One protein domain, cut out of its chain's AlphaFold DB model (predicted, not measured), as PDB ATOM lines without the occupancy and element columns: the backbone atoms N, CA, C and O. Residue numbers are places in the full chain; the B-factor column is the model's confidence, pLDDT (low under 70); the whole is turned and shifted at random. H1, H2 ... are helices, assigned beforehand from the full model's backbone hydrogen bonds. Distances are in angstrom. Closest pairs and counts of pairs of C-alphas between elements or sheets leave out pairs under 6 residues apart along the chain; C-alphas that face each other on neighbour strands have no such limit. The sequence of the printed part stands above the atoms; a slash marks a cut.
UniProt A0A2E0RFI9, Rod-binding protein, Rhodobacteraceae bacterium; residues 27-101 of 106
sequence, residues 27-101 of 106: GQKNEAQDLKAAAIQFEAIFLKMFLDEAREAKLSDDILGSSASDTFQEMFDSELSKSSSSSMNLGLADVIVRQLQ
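What this domain is: This is residues 27 to 101 of the 106 residues of the protein "Rod-binding protein" of Rhodobacteraceae bacterium (UniProt A0A2E0RFI9). One long helix, H1, makes the length of the model, and the short helix H3 packs slantwise on residues 32 to 43 of it. Between them the chain makes a wide open loop: it turns beyond the last residue of H1, and H2 runs back roughly the opposite way, with a gap between it and H1; residues 48 to 86 stick out. The printed part has 75 residues with three named helices, in the order H1, H2, H3, and no named strand; its class is all helix. It is only just loose, close to extended, with a radius of gyration of the C-alphas of 17.0 A, and its spans are 55 by 24 by 13 A.

Where its parts are: H1 is residues 27 to 56, 43.8 A from first to last C-alpha, and begins with C-alpha 27 at (181.956, 163.133, 189.311). H2 is residues 66 to 83, 24.9 A long, with C-alpha 66 at (205.328, 166.547, 236.529). H3 is residues 92 to 100, 12.3 A long, and ends with C-alpha 100 at (177.552, 162.301, 204.328).

How they stand to each other: H1 touches H3 with residues 32 to 43 alone. Their closest C-alphas, those of Ala 39 and Ala 93, are 4.6 A apart. H1 and H3 run opposite ways at a steep tilt of 46 degrees. H2 touches no helix: H1 and H2 are apart, and H2 and H3 are apart. In H1, H2 and H3 every O i to N i+4 pair is within hydrogen-bond range.

The domain as a whole: The two C-alphas farthest apart, those of Gly 27 and Ile 63, are 56.7 A apart. The printed part has no cut. The link from H1 to H2, of 9 residues, and that from H2 to H3, of 8 residues, are short. The mean pLDDT of the printed part is 75.3, and residues 27 to 30, 58 to 68 and 83 to 89 are under 70.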
ATOM      1  N   GLY A  27     182.075 162.167 188.208       56.47
ATOM      2  CA  GLY A  27     181.956 163.133 189.311       56.47
ATOM      3  C   GLY A  27     181.749 162.466 190.676       56.47
ATOM      4  O   GLY A  27     182.481 162.745 191.618       56.47
ATOM      5  N   GLN A  28     180.847 161.481 190.756       57.91
ATOM      6  CA  GLN A  28     180.490 160.837 192.028       57.91
ATOM      7  C   GLN A  28     181.611 159.971 192.631       57.91
ATOM      8  O   GLN A  28     181.669 159.788 193.846       57.91
ATOM      9  N   LYS A  29     182.509 159.415 191.804       59.25
ATOM     10  CA  LYS A  29     183.619 158.579 192.297       59.25
ATOM     11  C   LYS A  29     184.721 159.397 192.966       59.25
ATOM     12  O   LYS A  29     185.274 158.926 193.955       59.25
ATOM     13  N   ASN A  30     185.016 160.585 192.443       68.25
ATOM     14  CA  ASN A  30     186.048 161.454 193.007       68.25
ATOM     15  C   ASN A  30     185.572 162.052 194.337       68.25
ATOM     16  O   ASN A  30     186.265 161.935 195.340       68.25
ATOM     17  N   GLU A  31     184.328 162.535 194.388       75.69
ATOM     18  CA  GLU A  31     183.724 163.080 195.614       75.69
ATOM     19  C   GLU A  31     183.701 162.063 196.766       75.69
ATOM     20  O   GLU A  31     183.999 162.400 197.910       75.69
ATOM     21  N   ALA A  32     183.399 160.792 196.476       77.12
ATOM     22  CA  ALA A  32     183.392 159.738 197.490       77.12
ATOM     23  C   ALA A  32     184.798 159.406 198.027       77.12
ATOM     24  O   ALA A  32     184.940 159.057 199.201       77.12
ATOM     25  N   GLN A  33     185.831 159.491 197.184       80.56
ATOM     26  CA  GLN A  33     187.220 159.283 197.603       80.56
ATOM     27  C   GLN A  33     187.734 160.456 198.439       80.56
ATOM     28  O   GLN A  33     188.347 160.228 199.484       80.56
ATOM     29  N   ASP A  34     187.414 161.681 198.035       85.38
ATOM     30  CA  ASP A  34     187.790 162.894 198.760       85.38
ATOM     31  C   ASP A  34     187.103 162.955 200.132       85.38
ATOM     32  O   ASP A  34     187.753 163.211 201.148       85.38
ATOM     33  N   LEU A  35     185.812 162.607 200.196       84.94
ATOM     34  CA  LEU A  35     185.067 162.496 201.451       84.94
ATOM     35  C   LEU A  35     185.692 161.459 202.391       84.94
ATOM     36  O   LEU A  35     185.807 161.703 203.591       84.94
ATOM     37  N   LYS A  36     186.138 160.316 201.855       85.56
ATOM     38  CA  LYS A  36     186.825 159.286 202.644       85.56
ATOM     39  C   LYS A  36     188.163 159.782 203.189       85.56
ATOM     40  O   LYS A  36     188.454 159.564 204.362       85.56
ATOM     41  N   ALA A  37     188.966 160.457 202.371       84.56
ATOM     42  CA  ALA A  37     190.246 161.010 202.805       84.56
ATOM     43  C   ALA A  37     190.073 162.083 203.894       84.56
ATOM     44  O   ALA A  37     190.849 162.122 204.851       84.56
ATOM     45  N   ALA A  38     189.042 162.923 203.782       87.50
ATOM     46  CA  ALA A  38     188.692 163.900 204.810       87.50
ATOM     47  C   ALA A  38     188.201 163.227 206.104       87.50
ATOM     48  O   ALA A  38     188.615 163.614 207.195       87.50
ATOM     49  N   ALA A  39     187.375 162.183 205.995       87.81
ATOM     50  CA  ALA A  39     186.859 161.441 207.143       87.81
ATOM     51  C   ALA A  39     187.969 160.738 207.944       87.81
ATOM     52  O   ALA A  39     187.948 160.776 209.171       87.81
ATOM     53  N   ILE A  40     188.970 160.164 207.263       84.94
ATOM     54  CA  ILE A  40     190.151 159.556 207.905       84.94
ATOM     55  C   ILE A  40     190.947 160.606 208.694       84.94
ATOM     56  O   ILE A  40     191.357 160.362 209.826       84.94
ATOM     57  N   GLN A  41     191.151 161.794 208.122       84.75
ATOM     58  CA  GLN A  41     191.853 162.878 208.816       84.75
ATOM     59  C   GLN A  41     191.070 163.375 210.034       84.75
ATOM     60  O   GLN A  41     191.656 163.625 211.086       84.75
ATOM     61  N   PHE A  42     189.747 163.480 209.916       87.19
ATOM     62  CA  PHE A  42     188.893 163.847 211.037       87.19
ATOM     63  C   PHE A  42     188.938 162.804 212.161       87.19
ATOM     64  O   PHE A  42     189.054 163.178 213.325       87.19
ATOM     65  N   GLU A  43     188.901 161.510 211.830       84.00
ATOM     66  CA  GLU A  43     189.036 160.426 212.810       84.00
ATOM     67  C   GLU A  43     190.358 160.526 213.583       84.00
ATOM     68  O   GLU A  43     190.358 160.394 214.805       84.00
ATOM     69  N   ALA A  44     191.466 160.844 212.906       84.62
ATOM     70  CA  ALA A  44     192.758 161.044 213.561       84.62
ATOM     71  C   ALA A  44     192.752 162.233 214.540       84.62
ATOM     72  O   ALA A  44     193.262 162.118 215.656       84.62
ATOM     73  N   ILE A  45     192.149 163.365 214.153       86.25
ATOM     74  CA  ILE A  45     192.016 164.543 215.027       86.25
ATOM     75  C   ILE A  45     191.137 164.212 216.237       86.25
ATOM     76  O   ILE A  45     191.511 164.515 217.367       86.25
ATOM     77  N   PHE A  46     189.994 163.561 216.011       86.06
ATOM     78  CA  PHE A  46     189.080 163.154 217.073       86.06
ATOM     79  C   PHE A  46     189.743 162.186 218.057       86.06
ATOM     80  O   PHE A  46     189.626 162.372 219.266       86.06
ATOM     81  N   LEU A  47     190.476 161.184 217.558       84.12
ATOM     82  CA  LEU A  47     191.202 160.240 218.402       84.12
ATOM     83  C   LEU A  47     192.251 160.954 219.253       84.12
ATOM     84  O   LEU A  47     192.342 160.684 220.447       84.12
ATOM     85  N   LYS A  48     193.002 161.890 218.665       82.19
ATOM     86  CA  LYS A  48     193.953 162.709 219.418       82.19
ATOM     87  C   LYS A  48     193.245 163.460 220.549       82.19
ATOM     88  O   LYS A  48     193.643 163.320 221.696       82.19
ATOM     89  N   MET A  49     192.163 164.178 220.240       85.06
ATOM     90  CA  MET A  49     191.388 164.913 221.248       85.06
ATOM     91  C   MET A  49     190.874 163.991 222.357       85.06
ATOM     92  O   MET A  49     190.997 164.314 223.530       85.06
ATOM     93  N   PHE A  50     190.338 162.820 222.009       84.44
ATOM     94  CA  PHE A  50     189.862 161.853 222.993       84.44
ATOM     95  C   PHE A  50     190.986 161.347 223.912       84.44
ATOM     96  O   PHE A  50     190.787 161.231 225.119       84.44
ATOM     97  N   LEU A  51     192.163 161.049 223.352       81.69
ATOM     98  CA  LEU A  51     193.326 160.595 224.118       81.69
ATOM     99  C   LEU A  51     193.900 161.698 225.016       81.69
ATOM    100  O   LEU A  51     194.321 161.397 226.133       81.69
ATOM    101  N   ASP A  52     193.900 162.944 224.544       79.75
ATOM    102  CA  ASP A  52     194.313 164.109 225.326       79.75
ATOM    103  C   ASP A  52     193.386 164.268 226.549       79.75
ATOM    104  O   ASP A  52     193.859 164.264 227.682       79.75
ATOM    105  N   GLU A  53     192.062 164.261 226.357       82.50
ATOM    106  CA  GLU A  53     191.082 164.364 227.455       82.50
ATOM    107  C   GLU A  53     191.155 163.182 228.439       82.50
ATOM    108  O   GLU A  53     191.086 163.360 229.657       82.50
ATOM    109  N   ALA A  54     191.336 161.956 227.936       81.44
ATOM    110  CA  ALA A  54     191.494 160.770 228.781       81.44
ATOM    111  C   ALA A  54     192.741 160.849 229.677       81.44
ATOM    112  O   ALA A  54     192.765 160.258 230.757       81.44
ATOM    113  N   ARG A  55     193.774 161.572 229.234       72.56
ATOM    114  CA  ARG A  55     194.995 161.815 230.003       72.56
ATOM    115  C   ARG A  55     194.841 162.966 230.988       72.56
ATOM    116  O   ARG A  55     195.341 162.851 232.104       72.56
ATOM    117  N   GLU A  56     194.165 164.040 230.590       71.50
ATOM    118  CA  GLU A  56     193.835 165.171 231.467       71.50
ATOM    119  C   GLU A  56     192.910 164.755 232.618       71.50
ATOM    120  O   GLU A  56     192.974 165.326 233.705       71.50
ATOM    121  N   ALA A  57     192.131 163.683 232.447       73.19
ATOM    122  CA  ALA A  57     191.438 162.981 233.525       73.19
ATOM    123  C   ALA A  57     192.416 162.234 234.472       73.19
ATOM    124  O   ALA A  57     192.273 161.037 234.737       73.19
ATOM    125  N   LYS A  58     193.438 162.925 234.993       64.56
ATOM    126  CA  LYS A  58     194.399 162.395 235.969       64.56
ATOM    127  C   LYS A  58     193.687 162.045 237.280       64.56
ATOM    128  O   LYS A  58     192.859 162.795 237.786       64.56
ATOM    129  N   LEU A  59     194.064 160.912 237.877       60.84
ATOM    130  CA  LEU A  59     193.497 160.421 239.143       60.84
ATOM    131  C   LEU A  59     193.946 161.225 240.385       60.84
ATOM    132  O   LEU A  59     193.399 161.017 241.465       60.84
ATOM    133  N   SER A  60     194.931 162.120 240.255       56.97
ATOM    134  CA  SER A  60     195.359 163.111 241.256       56.97
ATOM    135  C   SER A  60     196.499 163.962 240.672       56.97
ATOM    136  O   SER A  60     197.277 163.459 239.860       56.97
ATOM    137  N   ASP A  61     196.613 165.217 241.107       59.06
ATOM    138  CA  ASP A  61     197.561 166.228 240.604       59.06
ATOM    139  C   ASP A  61     199.040 165.933 240.962       59.06
ATOM    140  O   ASP A  61     199.955 166.436 240.317       59.06
ATOM    141  N   ASP A  62     199.295 165.079 241.965       60.75
ATOM    142  CA  ASP A  62     200.595 165.055 242.669       60.75
ATOM    143  C   ASP A  62     201.269 163.669 242.770       60.75
ATOM    144  O   ASP A  62     202.391 163.540 243.249       60.75
ATOM    145  N   ILE A  63     200.631 162.586 242.310       57.53
ATOM    146  CA  ILE A  63     201.130 161.230 242.627       57.53
ATOM    147  C   ILE A  63     202.306 160.775 241.734       57.53
ATOM    148  O   ILE A  63     203.055 159.889 242.140       57.53
ATOM    149  N   LEU A  64     202.525 161.370 240.549       60.78
ATOM    150  CA  LEU A  64     203.523 160.874 239.576       60.78
ATOM    151  C   LEU A  64     204.556 161.893 239.058       60.78
ATOM    152  O   LEU A  64     205.293 161.557 238.136       60.78
ATOM    153  N   GLY A  65     204.681 163.081 239.660       61.88
ATOM    154  CA  GLY A  65     205.793 164.010 239.395       61.88
ATOM    155  C   GLY A  65     205.841 164.571 237.963       61.88
ATOM    156  O   GLY A  65     206.259 163.903 237.017       61.88
ATOM    157  N   SER A  66     205.469 165.844 237.816       66.62
ATOM    158  CA  SER A  66     205.328 166.547 236.529       66.62
ATOM    159  C   SER A  66     206.500 166.340 235.558       66.62
ATOM    160  O   SER A  66     206.295 165.900 234.436       66.62
ATOM    161  N   SER A  67     207.746 166.527 235.999       66.38
ATOM    162  CA  SER A  67     208.909 166.539 235.095       66.38
ATOM    163  C   SER A  67     209.270 165.172 234.494       66.38
ATOM    164  O   SER A  67     209.725 165.084 233.350       66.38
ATOM    165  N   ALA A  68     209.089 164.093 235.260       67.81
ATOM    166  CA  ALA A  68     209.354 162.738 234.777       67.81
ATOM    167  C   ALA A  68     208.238 162.266 233.833       67.81
ATOM    168  O   ALA A  68     208.519 161.621 232.822       67.81
ATOM    169  N   SER A  69     206.991 162.640 234.140       72.06
ATOM    170  CA  SER A  69     205.833 162.389 233.282       72.06
ATOM    171  C   SER A  69     205.970 163.095 231.934       72.06
ATOM    172  O   SER A  69     205.760 162.455 230.909       72.06
ATOM    173  N   ASP A  70     206.369 164.368 231.923       75.19
ATOM    174  CA  ASP A  70     206.518 165.160 230.693       75.19
ATOM    175  C   ASP A  70     207.596 164.566 229.775       75.19
ATOM    176  O   ASP A  70     207.375 164.367 228.582       75.19
ATOM    177  N   THR A  71     208.734 164.161 230.345       79.75
ATOM    178  CA  THR A  71     209.818 163.514 229.585       79.75
ATOM    179  C   THR A  71     209.378 162.169 228.998       79.75
ATOM    180  O   THR A  71     209.657 161.860 227.837       79.75
ATOM    181  N   PHE A  72     208.686 161.345 229.792       77.88
ATOM    182  CA  PHE A  72     208.167 160.061 229.319       77.88
ATOM    183  C   PHE A  72     207.119 160.260 228.223       77.88
ATOM    184  O   PHE A  72     207.071 159.490 227.265       77.88
ATOM    185  N   GLN A  73     206.315 161.313 228.340       77.00
ATOM    186  CA  GLN A  73     205.306 161.672 227.365       77.00
ATOM    187  C   GLN A  73     205.912 162.122 226.039       77.00
ATOM    188  O   GLN A  73     205.519 161.600 225.005       77.00
ATOM    189  N   GLU A  74     206.919 162.994 226.050       82.94
ATOM    190  CA  GLU A  74     207.620 163.398 224.826       82.94
ATOM    191  C   GLU A  74     208.272 162.202 224.115       82.94
ATOM    192  O   GLU A  74     208.192 162.072 222.890       82.94
ATOM    193  N   MET A  75     208.883 161.282 224.871       85.25
ATOM    194  CA  MET A  75     209.420 160.039 224.307       85.25
ATOM    195  C   MET A  75     208.319 159.139 223.739       85.25
ATOM    196  O   MET A  75     208.484 158.584 222.652       85.25
ATOM    197  N   PHE A  76     207.204 158.996 224.454       79.62
ATOM    198  CA  PHE A  76     206.065 158.192 224.022       79.62
ATOM    199  C   PHE A  76     205.416 158.765 222.761       79.62
ATOM    200  O   PHE A  76     205.156 158.014 221.828       79.62
ATOM    201  N   ASP A  77     205.232 160.079 222.686       78.69
ATOM    202  CA  ASP A  77     204.672 160.768 221.526       78.69
ATOM    203  C   ASP A  77     205.621 160.693 220.322       78.69
ATOM    204  O   ASP A  77     205.171 160.571 219.181       78.69
ATOM    205  N   SER A  78     206.940 160.688 220.552       82.56
ATOM    206  CA  SER A  78     207.950 160.446 219.514       82.56
ATOM    207  C   SER A  78     207.874 159.019 218.959       82.56
ATOM    208  O   SER A  78     207.864 158.828 217.740       82.56
ATOM    209  N   GLU A  79     207.756 158.008 219.823       75.88
ATOM    210  CA  GLU A  79     207.580 156.613 219.397       75.88
ATOM    211  C   GLU A  79     206.215 156.373 218.752       75.88
ATOM    212  O   GLU A  79     206.129 155.698 217.725       75.88
ATOM    213  N   LEU A  80     205.155 156.987 219.277       70.69
ATOM    214  CA  LEU A  80     203.834 156.953 218.671       70.69
ATOM    215  C   LEU A  80     203.879 157.597 217.288       70.69
ATOM    216  O   LEU A  80     203.416 156.987 216.339       70.69
ATOM    217  N   SER A  81     204.517 158.757 217.128       70.31
ATOM    218  CA  SER A  81     204.690 159.415 215.825       70.31
ATOM    219  C   SER A  81     205.425 158.532 214.812       70.31
ATOM    220  O   SER A  81     205.053 158.510 213.639       70.31
ATOM    221  N   LYS A  82     206.420 157.750 215.252       73.19
ATOM    222  CA  LYS A  82     207.080 156.727 214.417       73.19
ATOM    223  C   LYS A  82     206.149 155.543 214.114       73.19
ATOM    224  O   LYS A  82     206.151 155.023 212.999       73.19
ATOM    225  N   SER A  83     205.335 155.138 215.088       64.88
ATOM    226  CA  SER A  83     204.359 154.040 215.015       64.88
ATOM    227  C   SER A  83     203.089 154.388 214.229       64.88
ATOM    228  O   SER A  83     202.416 153.484 213.734       64.88
ATOM    229  N   SER A  84     202.754 155.671 214.073       56.72
ATOM    230  CA  SER A  84     201.505 156.184 213.485       56.72
ATOM    231  C   SER A  84     201.273 155.779 212.026       56.72
ATOM    232  O   SER A  84     200.191 156.004 211.488       56.72
ATOM    233  N   SER A  85     202.245 155.127 211.384       54.09
ATOM    234  CA  SER A  85     202.029 154.442 210.104       54.09
ATOM    235  C   SER A  85     201.103 153.216 210.202       54.09
ATOM    236  O   SER A  85     200.556 152.792 209.187       54.09
ATOM    237  N   SER A  86     200.889 152.655 211.399       53.47
ATOM    238  CA  SER A  86     200.016 151.496 211.647       53.47
ATOM    239  C   SER A  86     198.723 151.947 212.327       53.47
ATOM    240  O   SER A  86     198.536 151.812 213.532       53.47
ATOM    241  N   SER A  87     197.855 152.585 211.550       59.19
ATOM    242  CA  SER A  87     196.667 153.292 212.024       59.19
ATOM    243  C   SER A  87     195.646 152.352 212.683       59.19
ATOM    244  O   SER A  87     195.131 151.430 212.051       59.19
ATOM    245  N   MET A  88     195.317 152.618 213.947       61.53
ATOM    246  CA  MET A  88     194.163 152.039 214.640       61.53
ATOM    247  C   MET A  88     192.889 152.537 213.931       61.53
ATOM    248  O   MET A  88     192.500 153.688 214.100       61.53
ATOM    249  N   ASN A  89     192.279 151.713 213.077       67.88
ATOM    250  CA  ASN A  89     191.051 152.071 212.364       67.88
ATOM    251  C   ASN A  89     189.847 151.812 213.283       67.88
ATOM    252  O   ASN A  89     189.475 150.659 213.505       67.88
ATOM    253  N   LEU A  90     189.275 152.878 213.844       79.44
ATOM    254  CA  LEU A  90     188.144 152.804 214.775       79.44
ATOM    255  C   LEU A  90     186.794 152.740 214.041       79.44
ATOM    256  O   LEU A  90     185.753 152.571 214.677       79.44
ATOM    257  N   GLY A  91     186.802 152.839 212.708       83.06
ATOM    258  CA  GLY A  91     185.620 152.755 211.855       83.06
ATOM    259  C   GLY A  91     184.762 154.021 211.851       83.06
ATOM    260  O   GLY A  91     183.703 154.032 211.221       83.06
ATOM    261  N   LEU A  92     185.192 155.104 212.509       83.75
ATOM    262  CA  LEU A  92     184.438 156.358 212.540       83.75
ATOM    263  C   LEU A  92     184.446 157.031 211.165       83.75
ATOM    264  O   LEU A  92     183.423 157.569 210.737       83.75
ATOM    265  N   ALA A  93     185.562 156.942 210.438       84.00
ATOM    266  CA  ALA A  93     185.662 157.470 209.082       84.00
ATOM    267  C   ALA A  93     184.610 156.850 208.140       84.00
ATOM    268  O   ALA A  93     183.975 157.563 207.362       84.00
ATOM    269  N   ASP A  94     184.361 155.543 208.251       84.25
ATOM    270  CA  ASP A  94     183.365 154.847 207.429       84.25
ATOM    271  C   ASP A  94     181.929 155.271 207.779       84.25
ATOM    272  O   ASP A  94     181.085 155.408 206.888       84.25
ATOM    273  N   VAL A  95     181.644 155.542 209.060       86.81
ATOM    274  CA  VAL A  95     180.348 156.086 209.505       86.81
ATOM    275  C   VAL A  95     180.128 157.495 208.955       86.81
ATOM    276  O   VAL A  95     179.047 157.787 208.441       86.81
ATOM    277  N   ILE A  96     181.152 158.352 209.006       83.06
ATOM    278  CA  ILE A  96     181.104 159.716 208.461       83.06
ATOM    279  C   ILE A  96     180.833 159.676 206.955       83.06
ATOM    280  O   ILE A  96     179.918 160.345 206.478       83.06
ATOM    281  N   VAL A  97     181.571 158.844 206.213       85.00
ATOM    282  CA  VAL A  97     181.347 158.654 204.774       85.00
ATOM    283  C   VAL A  97     179.923 158.173 204.516       85.00
ATOM    284  O   VAL A  97     179.241 158.739 203.671       85.00
ATOM    285  N   ARG A  98     179.430 157.180 205.264       85.62
ATOM    286  CA  ARG A  98     178.067 156.656 205.099       85.62
ATOM    287  C   ARG A  98     176.983 157.706 205.359       85.62
ATOM    288  O   ARG A  98     175.967 157.689 204.673       85.62
ATOM    289  N   GLN A  99     177.174 158.586 206.341       84.38
ATOM    290  CA  GLN A  99     176.184 159.602 206.710       84.38
ATOM    291  C   GLN A  99     176.195 160.817 205.773       84.38
ATOM    292  O   GLN A  99     175.159 161.454 205.582       84.38
ATOM    293  N   LEU A 100     177.360 161.147 205.210       81.50
ATOM    294  CA  LEU A 100     177.552 162.301 204.328       81.50
ATOM    295  C   LEU A 100     177.476 161.946 202.842       81.50
ATOM    296  O   LEU A 100     177.364 162.841 202.006       81.50
ATOM    297  N   GLN A 101     177.513 160.657 202.499       81.12
ATOM    298  CA  GLN A 101     177.236 160.212 201.145       81.12
ATOM    299  C   GLN A 101     175.827 160.670 200.747       81.12
ATOM    300  O   GLN A 101     174.861 160.376 201.462       81.12
TER     301      GLN A 101